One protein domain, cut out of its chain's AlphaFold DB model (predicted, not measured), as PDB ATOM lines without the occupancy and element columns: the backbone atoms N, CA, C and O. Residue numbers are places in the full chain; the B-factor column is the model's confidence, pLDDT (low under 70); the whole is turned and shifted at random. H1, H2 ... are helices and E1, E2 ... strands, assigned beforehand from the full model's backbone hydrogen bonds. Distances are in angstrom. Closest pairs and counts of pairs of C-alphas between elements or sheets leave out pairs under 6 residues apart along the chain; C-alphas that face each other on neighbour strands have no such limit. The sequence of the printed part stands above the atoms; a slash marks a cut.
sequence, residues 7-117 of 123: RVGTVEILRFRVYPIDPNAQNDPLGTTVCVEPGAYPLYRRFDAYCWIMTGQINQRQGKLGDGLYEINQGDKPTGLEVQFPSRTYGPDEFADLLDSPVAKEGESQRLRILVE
ATOM      1  N   ARG A   7     -16.331  26.063   7.699       94.56
ATOM      2  CA  ARG A   7     -14.925  25.968   7.298       94.56
ATOM      3  C   ARG A   7     -14.863  25.746   5.784       94.56
ATOM      4  O   ARG A   7     -15.566  24.887   5.257       94.56
ATOM      5  N   VAL A   8     -14.055  26.547   5.098       95.06
ATOM      6  CA  VAL A   8     -13.872  26.505   3.636       95.06
ATOM      7  C   VAL A   8     -12.406  26.420   3.229       95.06
ATOM      8  O   VAL A   8     -12.098  26.513   2.046       95.06
ATOM      9  N   GLY A   9     -11.491  26.294   4.186       95.81
ATOM     10  CA  GLY A   9     -10.077  26.145   3.889       95.81
ATOM     11  C   GLY A   9      -9.179  26.561   5.039       95.81
ATOM     12  O   GLY A   9      -9.533  26.406   6.213       95.81
ATOM     13  N   THR A  10      -8.019  27.104   4.679       97.19
ATOM     14  CA  THR A  10      -6.933  27.442   5.599       97.19
ATOM     15  C   THR A  10      -6.245  28.741   5.173       97.19
ATOM     16  O   THR A  10      -6.041  28.993   3.986       97.19
ATOM     17  N   VAL A  11      -5.865  29.561   6.150       96.56
ATOM     18  CA  VAL A  11      -4.943  30.690   5.996       96.56
ATOM     19  C   VAL A  11      -3.661  30.341   6.732       96.56
ATOM     20  O   VAL A  11      -3.659  30.202   7.953       96.56
ATOM     21  N   GLU A  12      -2.563  30.206   6.000       96.69
ATOM     22  CA  GLU A  12      -1.234  30.097   6.587       96.69
ATOM     23  C   GLU A  12      -0.642  31.493   6.761       96.69
ATOM     24  O   GLU A  12      -0.485  32.248   5.799       96.69
ATOM     25  N   ILE A  13      -0.294  31.830   7.996       93.31
ATOM     26  CA  ILE A  13       0.516  32.997   8.329       93.31
ATOM     27  C   ILE A  13       1.979  32.562   8.235       93.31
ATOM     28  O   ILE A  13       2.407  31.659   8.946       93.31
ATOM     29  N   LEU A  14       2.748  33.181   7.340       90.94
ATOM     30  CA  LEU A  14       4.127  32.772   7.036       90.94
ATOM     31  C   LEU A  14       5.177  33.517   7.866       90.94
ATOM     32  O   LEU A  14       6.341  33.125   7.899       90.94
ATOM     33  N   ARG A  15       4.793  34.627   8.502       86.12
ATOM     34  CA  ARG A  15       5.658  35.440   9.365       86.12
ATOM     35  C   ARG A  15       4.862  35.933  10.557       86.12
ATOM     36  O   ARG A  15       3.667  36.148  10.417       86.12
ATOM     37  N   PHE A  16       5.539  36.162  11.673       84.06
ATOM     38  CA  PHE A  16       4.958  36.753  12.874       84.06
ATOM     39  C   PHE A  16       4.118  38.000  12.551       84.06
ATOM     40  O   PHE A  16       4.540  38.858  11.764       84.06
ATOM     41  N   ARG A  17       2.930  38.107  13.154       82.75
ATOM     42  CA  ARG A  17       2.019  39.247  12.975       82.75
ATOM     43  C   ARG A  17       1.448  39.713  14.303       82.75
ATOM     44  O   ARG A  17       1.190  38.917  15.197       82.75
ATOM     45  N   VAL A  18       1.171  41.008  14.380       82.50
ATOM     46  CA  VAL A  18       0.409  41.610  15.472       82.50
ATOM     47  C   VAL A  18      -0.959  42.004  14.942       82.50
ATOM     48  O   VAL A  18      -1.063  42.652  13.899       82.50
ATOM     49  N   TYR A  19      -2.000  41.601  15.660       78.06
ATOM     50  CA  TYR A  19      -3.384  41.957  15.376       78.06
ATOM     51  C   TYR A  19      -3.957  42.774  16.535       78.06
ATOM     52  O   TYR A  19      -3.609  42.509  17.686       78.06
ATOM     53  N   PRO A  20      -4.857  43.735  16.290       75.25
ATOM     54  CA  PRO A  20      -5.714  44.238  17.357       75.25
ATOM     55  C   PRO A  20      -6.648  43.110  17.831       75.25
ATOM     56  O   PRO A  20      -7.139  42.336  17.006       75.25
ATOM     57  N   ILE A  21      -6.892  42.999  19.143       71.06
ATOM     58  CA  ILE A  21      -7.810  41.977  19.681       71.06
ATOM     59  C   ILE A  21      -9.257  42.244  19.258       71.06
ATOM     60  O   ILE A  21     -10.010  41.308  19.003       71.06
ATOM     61  N   ASP A  22      -9.628  43.523  19.165       69.88
ATOM     62  CA  ASP A  22     -10.870  43.955  18.546       69.88
ATOM     63  C   ASP A  22     -10.565  44.409  17.112       69.88
ATOM     64  O   ASP A  22     -10.005  45.492  16.916       69.88
ATOM     65  N   PRO A  23     -10.921  43.610  16.092       60.09
ATOM     66  CA  PRO A  23     -10.666  43.964  14.702       60.09
ATOM     67  C   PRO A  23     -11.491  45.168  14.219       60.09
ATOM     68  O   PRO A  23     -11.212  45.675  13.133       60.09
ATOM     69  N   ASN A  24     -12.490  45.620  14.990       61.38
ATOM     70  CA  ASN A  24     -13.346  46.765  14.665       61.38
ATOM     71  C   ASN A  24     -12.974  48.042  15.435       61.38
ATOM     72  O   ASN A  24     -13.501  49.111  15.117       61.38
ATOM     73  N   ALA A  25     -12.078  47.961  16.424       57.94
ATOM     74  CA  ALA A  25     -11.618  49.124  17.173       57.94
ATOM     75  C   ALA A  25     -10.692  49.978  16.292       57.94
ATOM     76  O   ALA A  25      -9.481  49.764  16.221       57.94
ATOM     77  N   GLN A  26     -11.259  50.947  15.575       51.00
ATOM     78  CA  GLN A  26     -10.462  51.929  14.847       51.00
ATOM     79  C   GLN A  26      -9.803  52.904  15.836       51.00
ATOM     80  O   GLN A  26     -10.489  53.611  16.567       51.00
ATOM     81  N   ASN A  27      -8.471  52.988  15.786       51.81
ATOM     82  CA  ASN A  27      -7.658  54.064  16.366       51.81
ATOM     83  C   ASN A  27      -7.728  54.259  17.896       51.81
ATOM     84  O   ASN A  27      -7.648  55.399  18.358       51.81
ATOM     85  N   ASP A  28      -7.796  53.189  18.695       48.97
ATOM     86  CA  ASP A  28      -7.584  53.325  20.143       48.97
ATOM     87  C   ASP A  28      -6.076  53.260  20.487       48.97
ATOM     88  O   ASP A  28      -5.437  52.225  20.266       48.97
ATOM     89  N   PRO A  29      -5.467  54.336  21.029       47.31
ATOM     90  CA  PRO A  29      -4.070  54.329  21.463       47.31
ATOM     91  C   PRO A  29      -3.759  53.329  22.594       47.31
ATOM     92  O   PRO A  29      -2.580  53.096  22.857       47.31
ATOM     93  N   LEU A  30      -4.771  52.733  23.237       53.47
ATOM     94  CA  LEU A  30      -4.640  51.697  24.271       53.47
ATOM     95  C   LEU A  30      -5.073  50.298  23.796       53.47
ATOM     96  O   LEU A  30      -5.259  49.403  24.620       53.47
ATOM     97  N   GLY A  31      -5.243  50.097  22.485       61.50
ATOM     98  CA  GLY A  31      -5.728  48.837  21.928       61.50
ATOM     99  C   GLY A  31      -4.889  47.627  22.354       61.50
ATOM    100  O   GLY A  31      -3.699  47.536  22.053       61.50
ATOM    101  N   THR A  32      -5.528  46.668  23.027       71.38
ATOM    102  CA  THR A  32      -4.940  45.355  23.316       71.38
ATOM    103  C   THR A  32      -4.602  44.666  21.999       71.38
ATOM    104  O   THR A  32      -5.471  44.480  21.144       71.38
ATOM    105  N   THR A  33      -3.344  44.266  21.835       78.88
ATOM    106  CA  THR A  33      -2.893  43.539  20.648       78.88
ATOM    107  C   THR A  33      -2.607  42.081  20.972       78.88
ATOM    108  O   THR A  33      -2.364  41.711  22.122       78.88
ATOM    109  N   VAL A  34      -2.659  41.242  19.945       83.56
ATOM    110  CA  VAL A  34      -2.370  39.817  20.010       83.56
ATOM    111  C   VAL A  34      -1.261  39.504  19.016       83.56
ATOM    112  O   VAL A  34      -1.368  39.796  17.824       83.56
ATOM    113  N   CYS A  35      -0.194  38.905  19.525       86.50
ATOM    114  CA  CYS A  35       0.912  38.383  18.745       86.50
ATOM    115  C   CYS A  35       0.555  36.987  18.237       86.50
ATOM    116  O   CYS A  35       0.183  36.114  19.022       86.50
ATOM    117  N   VAL A  36       0.665  36.781  16.929       87.00
ATOM    118  CA  VAL A  36       0.336  35.530  16.249       87.00
ATOM    119  C   VAL A  36       1.583  35.031  15.533       87.00
ATOM    120  O   VAL A  36       2.140  35.714  14.668       87.00
ATOM    121  N   GLU A  37       2.022  33.841  15.922       89.75
ATOM    122  CA  GLU A  37       3.153  33.154  15.305       89.75
ATOM    123  C   GLU A  37       2.798  32.626  13.904       89.75
ATOM    124  O   GLU A  37       1.619  32.483  13.565       89.75
ATOM    125  N   PRO A  38       3.799  32.321  13.059       92.56
ATOM    126  CA  PRO A  38       3.561  31.586  11.828       92.56
ATOM    127  C   PRO A  38       2.839  30.260  12.091       92.56
ATOM    128  O   PRO A  38       3.201  29.506  12.994       92.56
ATOM    129  N   GLY A  39       1.830  29.955  11.281       94.00
ATOM    130  CA  GLY A  39       0.982  28.788  11.493       94.00
ATOM    131  C   GLY A  39      -0.187  28.713  10.521       94.00
ATOM    132  O   GLY A  39      -0.467  29.660   9.785       94.00
ATOM    133  N   ALA A  40      -0.865  27.569  10.517       96.38
ATOM    134  CA  ALA A  40      -2.039  27.310   9.696       96.38
ATOM    135  C   ALA A  40      -3.318  27.493  10.521       96.38
ATOM    136  O   ALA A  40      -3.495  26.851  11.556       96.38
ATOM    137  N   TYR A  41      -4.220  28.343  10.037       95.94
ATOM    138  CA  TYR A  41      -5.442  28.728  10.738       95.94
ATOM    139  C   TYR A  41      -6.684  28.434   9.890       95.94
ATOM    140  O   TYR A  41      -6.670  28.682   8.682       95.94
ATOM    141  N   PRO A  42      -7.774  27.916  10.477       96.75
ATOM    142  CA  PRO A  42      -8.974  27.566   9.723       96.75
ATOM    143  C   PRO A  42      -9.665  28.810   9.150       96.75
ATOM    144  O   PRO A  42      -9.987  29.750   9.881       96.75
ATOM    145  N   LEU A  43      -9.931  28.784   7.841       96.50
ATOM    146  CA  LEU A  43     -10.710  29.792   7.124       96.50
ATOM    147  C   LEU A  43     -12.187  29.401   7.131       96.50
ATOM    148  O   LEU A  43     -12.552  28.289   6.742       96.50
ATOM    149  N   TYR A  44     -13.037  30.343   7.510       95.56
ATOM    150  CA  TYR A  44     -14.481  30.212   7.542       95.56
ATOM    151  C   TYR A  44     -15.145  31.179   6.568       95.56
ATOM    152  O   TYR A  44     -14.652  32.273   6.294       95.56
ATOM    153  N   ARG A  45     -16.318  30.773   6.082       93.94
ATOM    154  CA  ARG A  45     -17.198  31.581   5.243       93.94
ATOM    155  C   ARG A  45     -18.624  31.546   5.775       93.94
ATOM    156  O   ARG A  45     -19.127  30.486   6.160       93.94
ATOM    157  N   ARG A  46     -19.300  32.693   5.737       92.75
ATOM    158  CA  ARG A  46     -20.741  32.826   5.978       92.75
ATOM    159  C   ARG A  46     -21.324  33.754   4.919       92.75
ATOM    160  O   ARG A  46     -20.966  34.922   4.877       92.75
ATOM    161  N   PHE A  47     -22.225  33.229   4.088       89.75
ATOM    162  CA  PHE A  47     -22.675  33.887   2.854       89.75
ATOM    163  C   PHE A  47     -21.500  34.231   1.927       89.75
ATOM    164  O   PHE A  47     -20.915  33.333   1.331       89.75
ATOM    165  N   ASP A  48     -21.148  35.497   1.801       88.94
ATOM    166  CA  ASP A  48     -20.050  36.060   1.016       88.94
ATOM    167  C   ASP A  48     -18.925  36.623   1.898       88.94
ATOM    168  O   ASP A  48     -17.898  37.050   1.379       88.94
ATOM    169  N   ALA A  49     -19.087  36.565   3.221       92.94
ATOM    170  CA  ALA A  49     -18.107  37.034   4.181       92.94
ATOM    171  C   ALA A  49     -17.110  35.934   4.572       92.94
ATOM    172  O   ALA A  49     -17.502  34.786   4.810       92.94
ATOM    173  N   TYR A  50     -15.840  36.312   4.713       95.00
ATOM    174  CA  TYR A  50     -14.728  35.436   5.079       95.00
ATOM    175  C   TYR A  50     -14.045  35.912   6.365       95.00
ATOM    176  O   TYR A  50     -13.839  37.108   6.567       95.00
ATOM    177  N   CYS A  51     -13.653  34.978   7.224       94.69
ATOM    178  CA  CYS A  51     -12.761  35.241   8.354       94.69
ATOM    179  C   CYS A  51     -11.983  33.973   8.710       94.69
ATOM    180  O   CYS A  51     -12.399  32.869   8.368       94.69
ATOM    181  N   TRP A  52     -10.861  34.103   9.406       95.50
ATOM    182  CA  TRP A  52     -10.144  32.958   9.965       95.50
ATOM    183  C   TRP A  52      -9.977  33.121  11.472       95.50
ATOM    184  O   TRP A  52      -9.926  34.239  11.984       95.50
ATOM    185  N   ILE A  53      -9.927  31.999  12.188       94.06
ATOM    186  CA  ILE A  53      -9.777  31.986  13.647       94.06
ATOM    187  C   ILE A  53      -8.319  31.719  13.990       94.06
ATOM    188  O   ILE A  53      -7.764  30.699  13.587       94.06
ATOM    189  N   MET A  54      -7.707  32.635  14.736       93.50
ATOM    190  CA  MET A  54      -6.307  32.566  15.141       93.50
ATOM    191  C   MET A  54      -6.188  32.276  16.627       93.50
ATOM    192  O   MET A  54      -7.060  32.642  17.412       93.50
ATOM    193  N   THR A  55      -5.061  31.679  16.994       92.69
ATOM    194  CA  THR A  55      -4.586  31.615  18.374       92.69
ATOM    195  C   THR A  55      -3.315  32.444  18.464       92.69
ATOM    196  O   THR A  55      -2.435  32.319  17.610       92.69
ATOM    197  N   GLY A  56      -3.229  33.296  19.476       88.50
ATOM    198  CA  GLY A  56      -2.055  34.117  19.731       88.50
ATOM    199  C   GLY A  56      -1.973  34.535  21.192       88.50
ATOM    200  O   GLY A  56      -2.828  34.177  21.996       88.50
ATOM    201  N   GLN A  57      -0.946  35.295  21.541       87.88
ATOM    202  CA  GLN A  57      -0.718  35.753  22.910       87.88
ATOM    203  C   GLN A  57      -0.955  37.252  23.023       87.88
ATOM    204  O   GLN A  57      -0.446  38.030  22.213       87.88
ATOM    205  N   ILE A  58      -1.725  37.666  24.032       82.94
ATOM    206  CA  ILE A  58      -1.941  39.084  24.316       82.94
ATOM    207  C   ILE A  58      -0.589  39.744  24.594       82.94
ATOM    208  O   ILE A  58       0.176  39.307  25.453       82.94
ATOM    209  N   ASN A  59      -0.322  40.847  23.909       71.88
ATOM    210  CA  ASN A  59       0.815  41.697  24.196       71.88
ATOM    211  C   ASN A  59       0.356  42.829  25.115       71.88
ATOM    212  O   ASN A  59      -0.369  43.732  24.695       71.88
ATOM    213  N   GLN A  60       0.702  42.743  26.401       55.06
ATOM    214  CA  GLN A  60       0.054  43.576  27.413       55.06
ATOM    215  C   GLN A  60       0.496  45.046  27.416       55.06
ATOM    216  O   GLN A  60      -0.249  45.847  27.975       55.06
ATOM    217  N   ARG A  61       1.621  45.451  26.797       52.19
ATOM    218  CA  ARG A  61       2.021  46.874  26.681       52.19
ATOM    219  C   ARG A  61       3.024  47.119  25.552       52.19
ATOM    220  O   ARG A  61       4.093  46.522  25.578       52.19
ATOM    221  N   GLN A  62       2.753  48.085  24.668       47.81
ATOM    222  CA  GLN A  62       3.789  48.779  23.887       47.81
ATOM    223  C   GLN A  62       3.523  50.282  23.855       47.81
ATOM    224  O   GLN A  62       2.396  50.723  23.638       47.81
ATOM    225  N   GLY A  63       4.573  51.063  24.117       42.53
ATOM    226  CA  GLY A  63       4.557  52.511  23.960       42.53
ATOM    227  C   GLY A  63       4.409  52.877  22.485       42.53
ATOM    228  O   GLY A  63       5.090  52.324  21.625       42.53
ATOM    229  N   LYS A  64       3.493  53.797  22.190       46.19
ATOM    230  CA  LYS A  64       3.280  54.353  20.851       46.19
ATOM    231  C   LYS A  64       4.513  55.165  20.432       46.19
ATOM    232  O   LYS A  64       4.845  56.123  21.127       46.19
ATOM    233  N   LEU A  65       5.142  54.839  19.299       48.97
ATOM    234  CA  LEU A  65       6.267  55.625  18.757       48.97
ATOM    235  C   LEU A  65       5.830  56.831  17.902       48.97
ATOM    236  O   LEU A  65       6.647  57.695  17.610       48.97
ATOM    237  N   GLY A  66       4.548  56.930  17.531       37.56
ATOM    238  CA  GLY A  66       4.038  57.956  16.605       37.56
ATOM    239  C   GLY A  66       3.687  57.369  15.232       37.56
ATOM    240  O   GLY A  66       4.056  56.237  14.939       37.56
ATOM    241  N   ASP A  67       2.881  58.085  14.439       44.97
ATOM    242  CA  ASP A  67       2.448  57.711  13.071       44.97
ATOM    243  C   ASP A  67       1.914  56.275  12.881       44.97
ATOM    244  O   ASP A  67       1.998  55.689  11.805       44.97
ATOM    245  N   GLY A  68       1.333  55.690  13.935       40.44
ATOM    246  CA  GLY A  68       0.779  54.331  13.896       40.44
ATOM    247  C   GLY A  68       1.822  53.210  13.967       40.44
ATOM    248  O   GLY A  68       1.467  52.046  13.782       40.44
ATOM    249  N   LEU A  69       3.085  53.530  14.262       40.00
ATOM    250  CA  LEU A  69       4.155  52.558  14.483       40.00
ATOM    251  C   LEU A  69       4.217  52.155  15.966       40.00
ATOM    252  O   LEU A  69       4.248  53.001  16.866       40.00
ATOM    253  N   TYR A  70       4.234  50.844  16.209       51.19
ATOM    254  CA  TYR A  70       4.382  50.233  17.530       51.19
ATOM    255  C   TYR A  70       5.707  49.467  17.570       51.19
ATOM    256  O   TYR A  70       5.977  48.652  16.684       51.19
ATOM    257  N   GLU A  71       6.549  49.757  18.566       44.94
ATOM    258  CA  GLU A  71       7.838  49.086  18.745       44.94
ATOM    259  C   GLU A  71       7.651  47.814  19.570       44.94
ATOM    260  O   GLU A  71       7.365  47.866  20.769       44.94
ATOM    261  N   ILE A  72       7.866  46.661  18.939       51.19
ATOM    262  CA  ILE A  72       8.297  45.477  19.674       51.19
ATOM    263  C   ILE A  72       9.810  45.591  19.791       51.19
ATOM    264  O   ILE A  72      10.508  45.445  18.787       51.19
ATOM    265  N   ASN A  73      10.319  45.869  20.993       47.84
ATOM    266  CA  ASN A  73      11.751  45.750  21.245       47.84
ATOM    267  C   ASN A  73      12.193  44.345  20.818       47.84
ATOM    268  O   ASN A  73      11.583  43.348  21.216       47.84
ATOM    269  N   GLN A  74      13.230  44.257  19.979       39.66
ATOM    270  CA  GLN A  74      13.791  42.976  19.551       39.66
ATOM    271  C   GLN A  74      14.273  42.197  20.785       39.66
ATOM    272  O   GLN A  74      15.335  42.485  21.329       39.66
ATOM    273  N   GLY A  75      13.475  41.227  21.240       46.69
ATOM    274  CA  GLY A  75      13.778  40.392  22.407       46.69
ATOM    275  C   GLY A  75      12.610  40.184  23.373       46.69
ATOM    276  O   GLY A  75      12.632  39.210  24.127       46.69
ATOM    277  N   ASP A  76      11.577  41.029  23.325       53.44
ATOM    278  CA  ASP A  76      10.398  40.857  24.175       53.44
ATOM    279  C   ASP A  76       9.513  39.723  23.641       53.44
ATOM    280  O   ASP A  76       8.957  39.790  22.543       53.44
ATOM    281  N   LYS A  77       9.389  38.652  24.433       55.69
ATOM    282  CA  LYS A  77       8.407  37.591  24.185       55.69
ATOM    283  C   LYS A  77       7.029  38.078  24.635       55.69
ATOM    284  O   LYS A  77       6.947  38.738  25.673       55.69
ATOM    285  N   PRO A  78       5.941  37.729  23.932       61.16
ATOM    286  CA  PRO A  78       4.604  37.989  24.445       61.16
ATOM    287  C   PRO A  78       4.439  37.287  25.805       61.16
ATOM    288  O   PRO A  78       4.762  36.110  25.946       61.16
ATOM    289  N   THR A  79       3.993  38.016  26.827       62.69
ATOM    290  CA  THR A  79       3.839  37.498  28.202       62.69
ATOM    291  C   THR A  79       2.385  37.392  28.652       62.69
ATOM    292  O   THR A  79       2.116  36.919  29.756       62.69
ATOM    293  N   GLY A  80       1.438  37.855  27.834       70.38
ATOM    294  CA  GLY A  80       0.020  37.814  28.168       70.38
ATOM    295  C   GLY A  80      -0.628  36.458  27.906       70.38
ATOM    296  O   GLY A  80      -0.004  35.509  27.434       70.38
ATOM    297  N   LEU A  81      -1.921  36.383  28.230       81.44
ATOM    298  CA  LEU A  81      -2.730  35.179  28.054       81.44
ATOM    299  C   LEU A  81      -2.781  34.753  26.585       81.44
ATOM    300  O   LEU A  81      -2.892  35.593  25.689       81.44
ATOM    301  N   GLU A  82      -2.765  33.442  26.363       89.00
ATOM    302  CA  GLU A  82      -3.155  32.879  25.078       89.00
ATOM    303  C   GLU A  82      -4.652  33.111  24.858       89.00
ATOM    304  O   GLU A  82      -5.474  32.900  25.754       89.00
ATOM    305  N   VAL A  83      -5.002  33.572  23.663       88.94
ATOM    306  CA  VAL A  83      -6.372  33.860  23.259       88.94
ATOM    307  C   VAL A  83      -6.652  33.309  21.874       88.94
ATOM    308  O   VAL A  83      -5.793  33.320  20.991       88.94
ATOM    309  N   GLN A  84      -7.896  32.881  21.684       92.19
ATOM    310  CA  GLN A  84      -8.452  32.578  20.377       92.19
ATOM    311  C   GLN A  84      -9.364  33.725  19.942       92.19
ATOM    312  O   GLN A  84     -10.238  34.148  20.699       92.19
ATOM    313  N   PHE A  85      -9.164  34.238  18.730       88.94
ATOM    314  CA  PHE A  85      -9.890  35.403  18.231       88.94
ATOM    315  C   PHE A  85     -10.039  35.359  16.699       88.94
ATOM    316  O   PHE A  85      -9.220  34.737  16.012       88.94
ATOM    317  N   PRO A  86     -11.092  35.975  16.135       90.81
ATOM    318  CA  PRO A  86     -11.261  36.048  14.694       90.81
ATOM    319  C   PRO A  86     -10.366  37.128  14.078       90.81
ATOM    320  O   PRO A  86     -10.095  38.166  14.680       90.81
ATOM    321  N   SER A  87      -9.977  36.926  12.823       90.44
ATOM    322  CA  SER A  87      -9.526  38.020  11.965       90.44
ATOM    323  C   SER A  87     -10.640  39.052  11.773       90.44
ATOM    324  O   SER A  87     -11.815  38.786  12.055       90.44
ATOM    325  N   ARG A  88     -10.314  40.202  11.167       89.75
ATOM    326  CA  ARG A  88     -11.369  41.028  10.563       89.75
ATOM    327  C   ARG A  88     -12.199  40.178   9.598       89.75
ATOM    328  O   ARG A  88     -11.692  39.226   8.995       89.75
ATOM    329  N   THR A  89     -13.469  40.530   9.477       92.25
ATOM    330  CA  THR A  89     -14.336  39.941   8.460       92.25
ATOM    331  C   THR A  89     -14.088  40.660   7.140       92.25
ATOM    332  O   THR A  89     -14.004  41.886   7.121       92.25
ATOM    333  N   TYR A  90     -13.932  39.898   6.066       92.75
ATOM    334  CA  TYR A  90     -13.751  40.403   4.710       92.75
ATOM    335  C   TYR A  90     -15.022  40.151   3.911       92.75
ATOM    336  O   TYR A  90     -15.510  39.018   3.894       92.75
ATOM    337  N   GLY A  91     -15.548  41.187   3.259       94.00
ATOM    338  CA  GLY A  91     -16.560  41.020   2.211       94.00
ATOM    339  C   GLY A  91     -15.989  40.326   0.962       94.00
ATOM    340  O   GLY A  91     -14.780  40.102   0.891       94.00
ATOM    341  N   PRO A  92     -16.826  39.995  -0.035       91.44
ATOM    342  CA  PRO A  92     -16.377  39.307  -1.246       91.44
ATOM    343  C   PRO A  92     -15.311  40.098  -2.015       91.44
ATOM    344  O   PRO A  92     -14.275  39.530  -2.357       91.44
ATOM    345  N   ASP A  93     -15.528  41.400  -2.214       95.12
ATOM    346  CA  ASP A  93     -14.591  42.269  -2.937       95.12
ATOM    347  C   ASP A  93     -13.302  42.473  -2.133       95.12
ATOM    348  O   ASP A  93     -12.208  42.268  -2.645       95.12
ATOM    349  N   GLU A  94     -13.414  42.744  -0.828       93.44
ATOM    350  CA  GLU A  94     -12.246  42.902   0.049       93.44
ATOM    351  C   GLU A  94     -11.399  41.624   0.137       93.44
ATOM    352  O   GLU A  94     -10.180  41.677   0.315       93.44
ATOM    353  N   PHE A  95     -12.045  40.458   0.061       93.44
ATOM    354  CA  PHE A  95     -11.357  39.176   0.059       93.44
ATOM    355  C   PHE A  95     -10.670  38.917  -1.284       93.44
ATOM    356  O   PHE A  95      -9.543  38.422  -1.293       93.44
ATOM    357  N   ALA A  96     -11.298  39.286  -2.403       93.44
ATOM    358  CA  ALA A  96     -10.662  39.247  -3.718       93.44
ATOM    359  C   ALA A  96      -9.436  40.175  -3.768       93.44
ATOM    360  O   ALA A  96      -8.346  39.726  -4.123       93.44
ATOM    361  N   ASP A  97      -9.573  41.410  -3.280       94.81
ATOM    362  CA  ASP A  97      -8.473  42.372  -3.167       94.81
ATOM    363  C   ASP A  97      -7.331  41.830  -2.295       94.81
ATOM    364  O   ASP A  97      -6.149  41.982  -2.621       94.81
ATOM    365  N   LEU A  98      -7.660  41.150  -1.188       92.81
ATOM    366  CA  LEU A  98      -6.665  40.497  -0.340       92.81
ATOM    367  C   LEU A  98      -5.906  39.409  -1.104       92.81
ATOM    368  O   LEU A  98      -4.677  39.382  -1.022       92.81
ATOM    369  N   LEU A  99      -6.603  38.534  -1.834       92.88
ATOM    370  CA  LEU A  99      -5.977  37.483  -2.646       92.88
ATOM    371  C   LEU A  99      -5.059  38.067  -3.726       92.88
ATOM    372  O   LEU A  99      -4.029  37.471  -4.045       92.88
ATOM    373  N   ASP A 100      -5.398  39.248  -4.242       93.19
ATOM    374  CA  ASP A 100      -4.608  39.941  -5.252       93.19
ATOM    375  C   ASP A 100      -3.457  40.787  -4.700       93.19
ATOM    376  O   ASP A 100      -2.578  41.209  -5.465       93.19
ATOM    377  N   SER A 101      -3.418  41.003  -3.389       92.50
ATOM    378  CA  SER A 101      -2.390  41.806  -2.742       92.50
ATOM    379  C   SER A 101      -1.017  41.105  -2.715       92.50
ATOM    380  O   SER A 101      -0.936  39.877  -2.587       92.50
ATOM    381  N   PRO A 102       0.100  41.862  -2.726       91.75
ATOM    382  CA  PRO A 102       1.447  41.293  -2.606       91.75
ATOM    383  C   PRO A 102       1.682  40.471  -1.333       91.75
ATOM    384  O   PRO A 102       2.620  39.682  -1.279       91.75
ATOM    385  N   VAL A 103       0.863  40.669  -0.293       91.12
ATOM    386  CA  VAL A 103       0.989  39.919   0.962       91.12
ATOM    387  C   VAL A 103       0.381  38.520   0.878       91.12
ATOM    388  O   VAL A 103       0.779  37.671   1.672       91.12
ATOM    389  N   ALA A 104      -0.548  38.263  -0.048       91.19
ATOM    390  CA  ALA A 104      -1.155  36.945  -0.256       91.19
ATOM    391  C   ALA A 104      -0.622  36.230  -1.509       91.19
ATOM    392  O   ALA A 104      -0.557  34.997  -1.530       91.19
ATOM    393  N   LYS A 105      -0.209  36.991  -2.532       92.31
ATOM    394  CA  LYS A 105       0.414  36.454  -3.747       92.31
ATOM    395  C   LYS A 105       1.767  35.815  -3.458       92.31
ATOM    396  O   LYS A 105       2.528  36.283  -2.615       92.31
ATOM    397  N   GLU A 106       2.059  34.746  -4.190       89.81
ATOM    398  CA  GLU A 106       3.355  34.080  -4.140       89.81
ATOM    399  C   GLU A 106       4.475  35.034  -4.582       89.81
ATOM    400  O   GLU A 106       4.358  35.727  -5.594       89.81
ATOM    401  N   GLY A 107       5.549  35.092  -3.793       89.56
ATOM    402  CA  GLY A 107       6.690  35.976  -4.021       89.56
ATOM    403  C   GLY A 107       7.390  36.388  -2.724       89.56
ATOM    404  O   GLY A 107       7.002  35.993  -1.626       89.56
ATOM    405  N   GLU A 108       8.419  37.226  -2.829       87.19
ATOM    406  CA  GLU A 108       9.253  37.650  -1.685       87.19
ATOM    407  C   GLU A 108       8.467  38.420  -0.602       87.19
ATOM    408  O   GLU A 108       8.764  38.379   0.603       87.19
ATOM    409  N   SER A 109       7.414  39.111  -1.034       90.56
ATOM    410  CA  SER A 109       6.515  39.885  -0.177       90.56
ATOM    411  C   SER A 109       5.395  39.053   0.445       90.56
ATOM    412  O   SER A 109       4.678  39.581   1.296       90.56
ATOM    413  N   GLN A 110       5.282  37.760   0.114       91.31
ATOM    414  CA  GLN A 110       4.239  36.902   0.662       91.31
ATOM    415  C   GLN A 110       4.356  36.822   2.189       91.31
ATOM    416  O   GLN A 110       5.434  36.627   2.766       91.31
ATOM    417  N   ARG A 111       3.227  37.017   2.862       91.81
ATOM    418  CA  ARG A 111       3.063  36.888   4.318       91.81
ATOM    419  C   ARG A 111       1.913  35.961   4.677       91.81
ATOM    420  O   ARG A 111       1.907  35.428   5.781       91.81
ATOM    421  N   LEU A 112       0.970  35.779   3.760       94.50
ATOM    422  CA  LEU A 112      -0.177  34.900   3.877       94.50
ATOM    423  C   LEU A 112      -0.199  33.941   2.692       94.50
ATOM    424  O   LEU A 112       0.048  34.346   1.558       94.50
ATOM    425  N   ARG A 113      -0.563  32.688   2.942       96.12
ATOM    426  CA  ARG A 113      -0.978  31.749   1.899       96.12
ATOM    427  C   ARG A 113      -2.401  31.315   2.202       96.12
ATOM    428  O   ARG A 113      -2.671  30.760   3.260       96.12
ATOM    429  N   ILE A 114      -3.318  31.613   1.290       95.69
ATOM    430  CA  ILE A 114      -4.745  31.353   1.477       95.69
ATOM    431  C   ILE A 114      -5.144  30.207   0.557       95.69
ATOM    432  O   ILE A 114      -5.009  30.298  -0.660       95.69
ATOM    433  N   LEU A 115      -5.633  29.125   1.153       94.25
ATOM    434  CA  LEU A 115      -6.091  27.935   0.454       94.25
ATOM    435  C   LEU A 115      -7.582  27.772   0.716       94.25
ATOM    436  O   LEU A 115      -7.992  27.542   1.852       94.25
ATOM    437  N   VAL A 116      -8.392  27.895  -0.334       92.25
ATOM    438  CA  VAL A 116      -9.827  27.603  -0.281       92.25
ATOM    439  C   VAL A 116     -10.032  26.183  -0.794       92.25
ATOM    440  O   VAL A 116      -9.739  25.875  -1.950       92.25
ATOM    441  N   GLU A 117     -10.527  25.311   0.074       89.25
ATOM    442  CA  GLU A 117     -10.911  23.951  -0.275       89.25
ATOM    443  C   GLU A 117     -12.130  24.036  -1.199       89.25
ATOM    444  O   GLU A 117     -13.202  24.521  -0.821       89.25
TER     445      GLU A 117
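Overview. This is residues 7 to 117 of the 123 residues of an uncharacterized protein of Mycobacteroides abscessus subsp. abscessus (UniProt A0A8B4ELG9). One strongly twisted sheet of seven strands makes the body, and it folds round where the long strand E5 bends: E4, E1 and E8 continue the sheet from the first part of E5, E3 and E2 from its last residues, and E7 lies along its other side. The short helix H1 packs at one end of this sheet, near the start of E5 and E8, while long loops and the small strand E6 lie toward the other end. The printed part has 111 residues, with one named helix and eight named strands; along the chain E1 to E7 come first, then H1, then E8; the sheet is branched, its neighbour pairs are antiparallel, and the class is mostly strand. The whole is compact, with a radius of gyration of the C-alphas of 14.5 A and spans of 39 by 30 by 26 A.

Along the chain. E5, residues 49 to 59, is the longest strand, 27.9 A from C-alpha 49 at (-18.107, 37.034, 4.181) to C-alpha 59 at (0.815, 41.697, 24.196), and bends by 69 degrees at residue 56. E4 is residues 39 to 46, 22.8 A; E1 is residues 7 to 13, 17.0 A, beginning at C-alpha 7 (-14.925, 25.968, 7.298). E8 is residues 112 to 116, E3 33 to 36, E2 17 to 20, E7 82 to 86 and E6 64 to 66. H1, residues 92 to 100, measures 12.4 A.

Arrangement. E3 and E4 lie on one side of E5, beside residues 56 to 59 and 49 to 54; E7 lies on the other side, beside 52 to 57. E4 and E5 form a hairpin, with N 44 and O 51 2.7 A apart; for E5 and E7, N 83 and O 56 are 2.8 A apart, and for E3 and E5, N 35 and O 57 are 2.8 A apart. E2 and E3 form a hairpin, with N 34 and O 19 2.8 A apart. E1 has E4 on one side, N 11 to O 41 2.8 A, and E8 on the other, N 12 to O 113 2.8 A. H1 is on the sheet, and its closest C-alphas to E5 are those of Pro 92 and Ala 49, 6.1 A apart. Only just, H1 lies over none of the strands, 2 of its C-alphas falling on E8. In H1 every O i to N i+4 pair is within hydrogen-bond range. E6 pairs with no named strand, but with residues 69 to 70, antiparallel.

Size, cuts and confidence. The two C-alphas farthest apart, Phe 47 and Gly 75, are 41.9 A apart. The printed part has no cut. The links E2 to E3, E6 to E7 and H1 to E8 are long. Residues 22 to 31 and 60 to 79 are under 70 in pLDDT; the mean of the printed part is 79.6.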